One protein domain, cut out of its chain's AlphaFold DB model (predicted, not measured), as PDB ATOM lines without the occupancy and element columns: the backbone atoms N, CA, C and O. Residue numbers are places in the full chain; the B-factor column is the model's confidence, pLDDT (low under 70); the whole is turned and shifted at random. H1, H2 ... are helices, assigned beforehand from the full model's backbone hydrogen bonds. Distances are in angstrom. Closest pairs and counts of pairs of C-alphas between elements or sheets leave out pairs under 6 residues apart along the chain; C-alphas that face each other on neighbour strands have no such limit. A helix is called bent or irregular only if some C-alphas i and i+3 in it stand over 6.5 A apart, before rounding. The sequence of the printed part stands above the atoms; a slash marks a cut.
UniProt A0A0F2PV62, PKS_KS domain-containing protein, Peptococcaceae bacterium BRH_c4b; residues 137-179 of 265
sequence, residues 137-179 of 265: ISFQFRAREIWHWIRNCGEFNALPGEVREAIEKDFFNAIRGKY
ATOM      1  N   ILE A 137       8.375 -55.704 -11.932       91.88
ATOM      2  CA  ILE A 137       8.902 -55.084 -13.153       91.88
ATOM      3  C   ILE A 137       8.238 -53.723 -13.407       91.88
ATOM      4  O   ILE A 137       8.913 -52.766 -13.789       91.88
ATOM      5  N   SER A 138       6.938 -53.579 -13.128       90.88
ATOM      6  CA  SER A 138       6.273 -52.272 -13.228       90.88
ATOM      7  C   SER A 138       6.939 -51.240 -12.318       90.88
ATOM      8  O   SER A 138       7.128 -50.094 -12.723       90.88
ATOM      9  N   PHE A 139       7.365 -51.634 -11.116       90.62
ATOM     10  CA  PHE A 139       8.077 -50.736 -10.210       90.62
ATOM     11  C   PHE A 139       9.446 -50.307 -10.760       90.62
ATOM     12  O   PHE A 139       9.794 -49.130 -10.675       90.62
ATOM     13  N   GLN A 140      10.186 -51.219 -11.400       90.94
ATOM     14  CA  GLN A 140      11.420 -50.882 -12.126       90.94
ATOM     15  C   GLN A 140      11.180 -49.834 -13.212       90.94
ATOM     16  O   GLN A 140      11.909 -48.846 -13.297       90.94
ATOM     17  N   PHE A 141      10.130 -50.006 -14.022       91.19
ATOM     18  CA  PHE A 141       9.792 -49.051 -15.079       91.19
ATOM     19  C   PHE A 141       9.408 -47.679 -14.516       91.19
ATOM     20  O   PHE A 141       9.834 -46.648 -15.040       91.19
ATOM     21  N   ARG A 142       8.659 -47.653 -13.408       94.62
ATOM     22  CA  ARG A 142       8.205 -46.415 -12.758       94.62
ATOM     23  C   ARG A 142       9.282 -45.732 -11.916       94.62
ATOM     24  O   ARG A 142       9.112 -44.562 -11.582       94.62
ATOM     25  N   ALA A 143      10.408 -46.385 -11.625       94.88
ATOM     26  CA  ALA A 143      11.482 -45.815 -10.809       94.88
ATOM     27  C   ALA A 143      11.995 -44.467 -11.344       94.88
ATOM     28  O   ALA A 143      12.272 -43.562 -10.563       94.88
ATOM     29  N   ARG A 144      12.060 -44.292 -12.673       94.12
ATOM     30  CA  ARG A 144      12.459 -43.015 -13.292       94.12
ATOM     31  C   ARG A 144      11.445 -41.897 -13.069       94.12
ATOM     32  O   ARG A 144      11.841 -40.751 -12.884       94.12
ATOM     33  N   GLU A 145      10.157 -42.216 -13.076       96.31
ATOM     34  CA  GLU A 145       9.114 -41.237 -12.763       96.31
ATOM     35  C   GLU A 145       9.107 -40.891 -11.276       96.31
ATOM     36  O   GLU A 145       9.025 -39.722 -10.921       96.31
ATOM     37  N   ILE A 146       9.261 -41.885 -10.399       96.31
ATOM     38  CA  ILE A 146       9.402 -41.655  -8.955       96.31
ATOM     39  C   ILE A 146      10.596 -40.730  -8.696       96.31
ATOM     40  O   ILE A 146      10.471 -39.732  -7.989       96.31
ATOM     41  N   TRP A 147      11.730 -41.008  -9.342       97.00
ATOM     42  CA  TRP A 147      12.910 -40.156  -9.266       97.00
ATOM     43  C   TRP A 147      12.661 -38.742  -9.803       97.00
ATOM     44  O   TRP A 147      13.115 -37.767  -9.206       97.00
ATOM     45  N   HIS A 148      11.895 -38.605 -10.892       96.44
ATOM     46  CA  HIS A 148      11.473 -37.301 -11.402       96.44
ATOM     47  C   HIS A 148      10.726 -36.485 -10.338       96.44
ATOM     48  O   HIS A 148      10.964 -35.285 -10.231       96.44
ATOM     49  N   TRP A 149       9.865 -37.098  -9.528       96.69
ATOM     50  CA  TRP A 149       9.197 -36.386  -8.435       96.69
ATOM     51  C   TRP A 149      10.175 -36.000  -7.321       96.69
ATOM     52  O   TRP A 149      10.194 -34.840  -6.922       96.69
ATOM     53  N   ILE A 150      11.050 -36.922  -6.902       96.62
ATOM     54  CA  ILE A 150      12.057 -36.678  -5.850       96.62
ATOM     55  C   ILE A 150      12.971 -35.501  -6.211       96.62
ATOM     56  O   ILE A 150      13.146 -34.582  -5.413       96.62
ATOM     57  N   ARG A 151      13.517 -35.476  -7.433       95.81
ATOM     58  CA  ARG A 151      14.436 -34.408  -7.862       95.81
ATOM     59  C   ARG A 151      13.773 -33.031  -7.974       95.81
ATOM     60  O   ARG A 151      14.468 -32.025  -8.061       95.81
ATOM     61  N   ASN A 152      12.444 -32.983  -8.042       95.81
ATOM     62  CA  ASN A 152      11.677 -31.742  -8.117       95.81
ATOM     63  C   ASN A 152      11.195 -31.265  -6.735       95.81
ATOM     64  O   ASN A 152      10.644 -30.171  -6.639       95.81
ATOM     65  N   CYS A 153      11.425 -32.031  -5.664       96.75
ATOM     66  CA  CYS A 153      11.172 -31.571  -4.300       96.75
ATOM     67  C   CYS A 153      12.130 -30.425  -3.932       96.75
ATOM     68  O   CYS A 153      13.332 -30.482  -4.215       96.75
ATOM     69  N   GLY A 154      11.608 -29.377  -3.287       96.50
ATOM     70  CA  GLY A 154      12.394 -28.199  -2.909       96.50
ATOM     71  C   GLY A 154      13.511 -28.539  -1.921       96.50
ATOM     72  O   GLY A 154      14.651 -28.120  -2.098       96.50
ATOM     73  N   GLU A 155      13.201 -29.377  -0.935       96.81
ATOM     74  CA  GLU A 155      14.120 -29.845   0.101       96.81
ATOM     75  C   GLU A 155      15.249 -30.692  -0.486       96.81
ATOM     76  O   GLU A 155      16.401 -30.546  -0.088       96.81
ATOM     77  N   PHE A 156      14.940 -31.540  -1.473       96.94
ATOM     78  CA  PHE A 156      15.961 -32.315  -2.169       96.94
ATOM     79  C   PHE A 156      16.906 -31.395  -2.947       96.94
ATOM     80  O   PHE A 156      18.120 -31.565  -2.883       96.94
ATOM     81  N   ASN A 157      16.372 -30.383  -3.636       95.94
ATOM     82  CA  ASN A 157      17.179 -29.422  -4.391       95.94
ATOM     83  C   ASN A 157      18.059 -28.517  -3.522       95.94
ATOM     84  O   ASN A 157      19.050 -27.992  -4.027       95.94
ATOM     85  N   ALA A 158      17.731 -28.363  -2.239       97.25
ATOM     86  CA  ALA A 158      18.555 -27.637  -1.278       97.25
ATOM     87  C   ALA A 158      19.806 -28.422  -0.826       97.25
ATOM     88  O   ALA A 158      20.700 -27.839  -0.210       97.25
ATOM     89  N   LEU A 159      19.895 -29.726  -1.118       97.94
ATOM     90  CA  LEU A 159      21.055 -30.550  -0.773       97.94
ATOM     91  C   LEU A 159      22.269 -30.252  -1.682       97.94
ATOM     92  O   LEU A 159      22.095 -29.947  -2.869       97.94
ATOM     93  N   PRO A 160      23.512 -30.414  -1.179       98.31
ATOM     94  CA  PRO A 160      24.720 -30.330  -2.002       98.31
ATOM     95  C   PRO A 160      24.666 -31.265  -3.220       98.31
ATOM     96  O   PRO A 160      24.105 -32.360  -3.151       98.31
ATOM     97  N   GLY A 161      25.263 -30.849  -4.343       97.06
ATOM     98  CA  GLY A 161      25.247 -31.616  -5.601       97.06
ATOM     99  C   GLY A 161      25.751 -33.053  -5.443       97.06
ATOM    100  O   GLY A 161      25.051 -33.987  -5.817       97.06
ATOM    101  N   GLU A 162      26.893 -33.221  -4.779       97.81
ATOM    102  CA  GLU A 162      27.495 -34.527  -4.474       97.81
ATOM    103  C   GLU A 162      26.571 -35.458  -3.671       97.81
ATOM    104  O   GLU A 162      26.524 -36.662  -3.920       97.81
ATOM    105  N   VAL A 163      25.779 -34.905  -2.747       98.12
ATOM    106  CA  VAL A 163      24.813 -35.671  -1.949       98.12
ATOM    107  C   VAL A 163      23.632 -36.100  -2.816       98.12
ATOM    108  O   VAL A 163      23.201 -37.249  -2.740       98.12
ATOM    109  N   ARG A 164      23.124 -35.208  -3.676       97.88
ATOM    110  CA  ARG A 164      22.031 -35.536  -4.608       97.88
ATOM    111  C   ARG A 164      22.431 -36.647  -5.577       97.88
ATOM    112  O   ARG A 164      21.661 -37.585  -5.763       97.88
ATOM    113  N   GLU A 165      23.635 -36.569  -6.140       97.50
ATOM    114  CA  GLU A 165      24.185 -37.592  -7.039       97.50
ATOM    115  C   GLU A 165      24.378 -38.942  -6.331       97.50
ATOM    116  O   GLU A 165      24.049 -39.991  -6.892       97.50
ATOM    117  N   ALA A 166      24.860 -38.930  -5.082       98.06
ATOM    118  CA  ALA A 166      24.984 -40.141  -4.275       98.06
ATOM    119  C   ALA A 166      23.616 -40.793  -4.012       98.06
ATOM    120  O   ALA A 166      23.460 -41.995  -4.231       98.06
ATOM    121  N   ILE A 167      22.606 -40.002  -3.628       98.00
ATOM    122  CA  ILE A 167      21.239 -40.495  -3.399       98.00
ATOM    123  C   ILE A 167      20.638 -41.069  -4.687       98.00
ATOM    124  O   ILE A 167      20.016 -42.129  -4.639       98.00
ATOM    125  N   GLU A 168      20.828 -40.411  -5.834       97.62
ATOM    126  CA  GLU A 168      20.345 -40.910  -7.130       97.62
ATOM    127  C   GLU A 168      20.907 -42.293  -7.442       97.62
ATOM    128  O   GLU A 168      20.171 -43.237  -7.754       97.62
ATOM    129  N   LYS A 169      22.232 -42.415  -7.331       97.69
ATOM    130  CA  LYS A 169      22.945 -43.661  -7.578       97.69
ATOM    131  C   LYS A 169      22.446 -44.763  -6.647       97.69
ATOM    132  O   LYS A 169      22.129 -45.856  -7.118       97.69
ATOM    133  N   ASP A 170      22.348 -44.480  -5.353       97.75
ATOM    134  CA  ASP A 170      21.927 -45.460  -4.353       97.75
ATOM    135  C   ASP A 170      20.459 -45.861  -4.514       97.75
ATOM    136  O   ASP A 170      20.143 -47.047  -4.411       97.75
ATOM    137  N   PHE A 171      19.571 -44.924  -4.866       96.94
ATOM    138  CA  PHE A 171      18.171 -45.215  -5.176       96.94
ATOM    139  C   PHE A 171      18.062 -46.231  -6.318       96.94
ATOM    140  O   PHE A 171      17.471 -47.299  -6.146       96.94
ATOM    141  N   PHE A 172      18.676 -45.958  -7.474       96.12
ATOM    142  CA  PHE A 172      18.597 -46.881  -8.609       96.12
ATOM    143  C   PHE A 172      19.311 -48.213  -8.343       96.12
ATOM    144  O   PHE A 172      18.854 -49.247  -8.837       96.12
ATOM    145  N   ASN A 173      20.382 -48.224  -7.545       96.00
ATOM    146  CA  ASN A 173      21.034 -49.461  -7.113       96.00
ATOM    147  C   ASN A 173      20.123 -50.302  -6.212       96.00
ATOM    148  O   ASN A 173      19.999 -51.504  -6.438       96.00
ATOM    149  N   ALA A 174      19.442 -49.687  -5.242       94.44
ATOM    150  CA  ALA A 174      18.502 -50.378  -4.363       94.44
ATOM    151  C   ALA A 174      17.321 -50.969  -5.148       94.44
ATOM    152  O   ALA A 174      16.926 -52.113  -4.917       94.44
ATOM    153  N   ILE A 175      16.794 -50.219  -6.122       94.00
ATOM    154  CA  ILE A 175      15.729 -50.693  -7.008       94.00
ATOM    155  C   ILE A 175      16.204 -51.901  -7.832       94.00
ATOM    156  O   ILE A 175      15.574 -52.957  -7.767       94.00
ATOM    157  N   ARG A 176      17.335 -51.793  -8.547       91.81
ATOM    158  CA  ARG A 176      17.939 -52.891  -9.339       91.81
ATOM    159  C   ARG A 176      18.322 -54.113  -8.511       91.81
ATOM    160  O   ARG A 176      18.219 -55.222  -9.013       91.81
ATOM    161  N   GLY A 177      18.753 -53.919  -7.267       91.44
ATOM    162  CA  GLY A 177      19.096 -55.018  -6.368       91.44
ATOM    163  C   GLY A 177      17.879 -55.802  -5.876       91.44
ATOM    164  O   GLY A 177      18.016 -56.972  -5.532       91.44
ATOM    165  N   LYS A 178      16.693 -55.180  -5.836       88.94
ATOM    166  CA  LYS A 178      15.475 -55.805  -5.305       88.94
ATOM    167  C   LYS A 178      14.574 -56.422  -6.374       88.94
ATOM    168  O   LYS A 178      14.009 -57.484  -6.134       88.94
ATOM    169  N   TYR A 179      14.377 -55.747  -7.504       90.69
ATOM    170  CA  TYR A 179      13.381 -56.155  -8.499       90.69
ATOM    171  C   TYR A 179      14.040 -56.594  -9.811       90.69
ATOM    172  O   TYR A 179      14.993 -55.941 -10.241       90.69
TER     173      TYR A 179
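This is residues 137 to 179 of the 265 residues of the protein "PKS_KS domain-containing protein" of Peptococcaceae bacterium BRH_c4b (UniProt A0A0F2PV62). Two long helices, H3 and H1, lie side by side and run opposite ways, and at one end the short helix H2 makes the turn between them, so that the chain folds back like a long U. The two ends of the printed part come near each other at the open end of the U. The printed part has 43 residues with three named helices, H1, H2 and H3 in that order, and no named strand: its class is all helix. It is only just compact, close to loose, with a radius of gyration of the C-alphas of 10.9 A, and it spans 31 by 17 by 9 A, only just flat.

Begin with H3, residues 161 to 178, the longest helix. With its residues 168 to 176 alone it touches H1, residues 137 to 152, and H1 touches H3 with residues 140 to 147 alone; the closest C-alphas of the two, those of Gln 140 and Ile 175, are 6.7 A apart. Their lines stand at a shallow tilt of 14 degrees, opposite ways. H2, residues 154 to 157, is close to H3 but not clearly touching, with the C-alphas of Phe 156 and Arg 164 closest at 7.3 A. H2 is also close to H1 but not clearly touching, with the C-alphas of Arg 151 and Asn 157 closest at 6.7 A. In H3 every O i to N i+4 pair is within hydrogen-bond range, in H1 9 of 12 are, and H2 is too short for such a pair.

Find C-alpha 161 at (25.247, -31.616, -5.601); from there H3 runs 26.1 A to C-alpha 178 at (15.475, -55.805, -5.305). H1 starts at C-alpha 137, (8.902, -55.084, -13.153), and runs 24.0 A to C-alpha 152. Look near residue 144 for its kink of 35 degrees; H1 is only just irregular, with C-alphas 141 and 144 6.8 A apart. H2 measures 5.2 A.

The two C-alphas farthest apart, those of Ile 137 and Ala 158, are 31.4 A apart, while those of Ile 137 and Tyr 179 are 6.5 A apart. Residues 157 to 163, of which 161 to 163 belong to H3, stand free. Both links, H1 to H2 and H2 to H3, are tight, and the printed part has no cut. The mean pLDDT of the printed part is 95.5, and no printed residue is under 70.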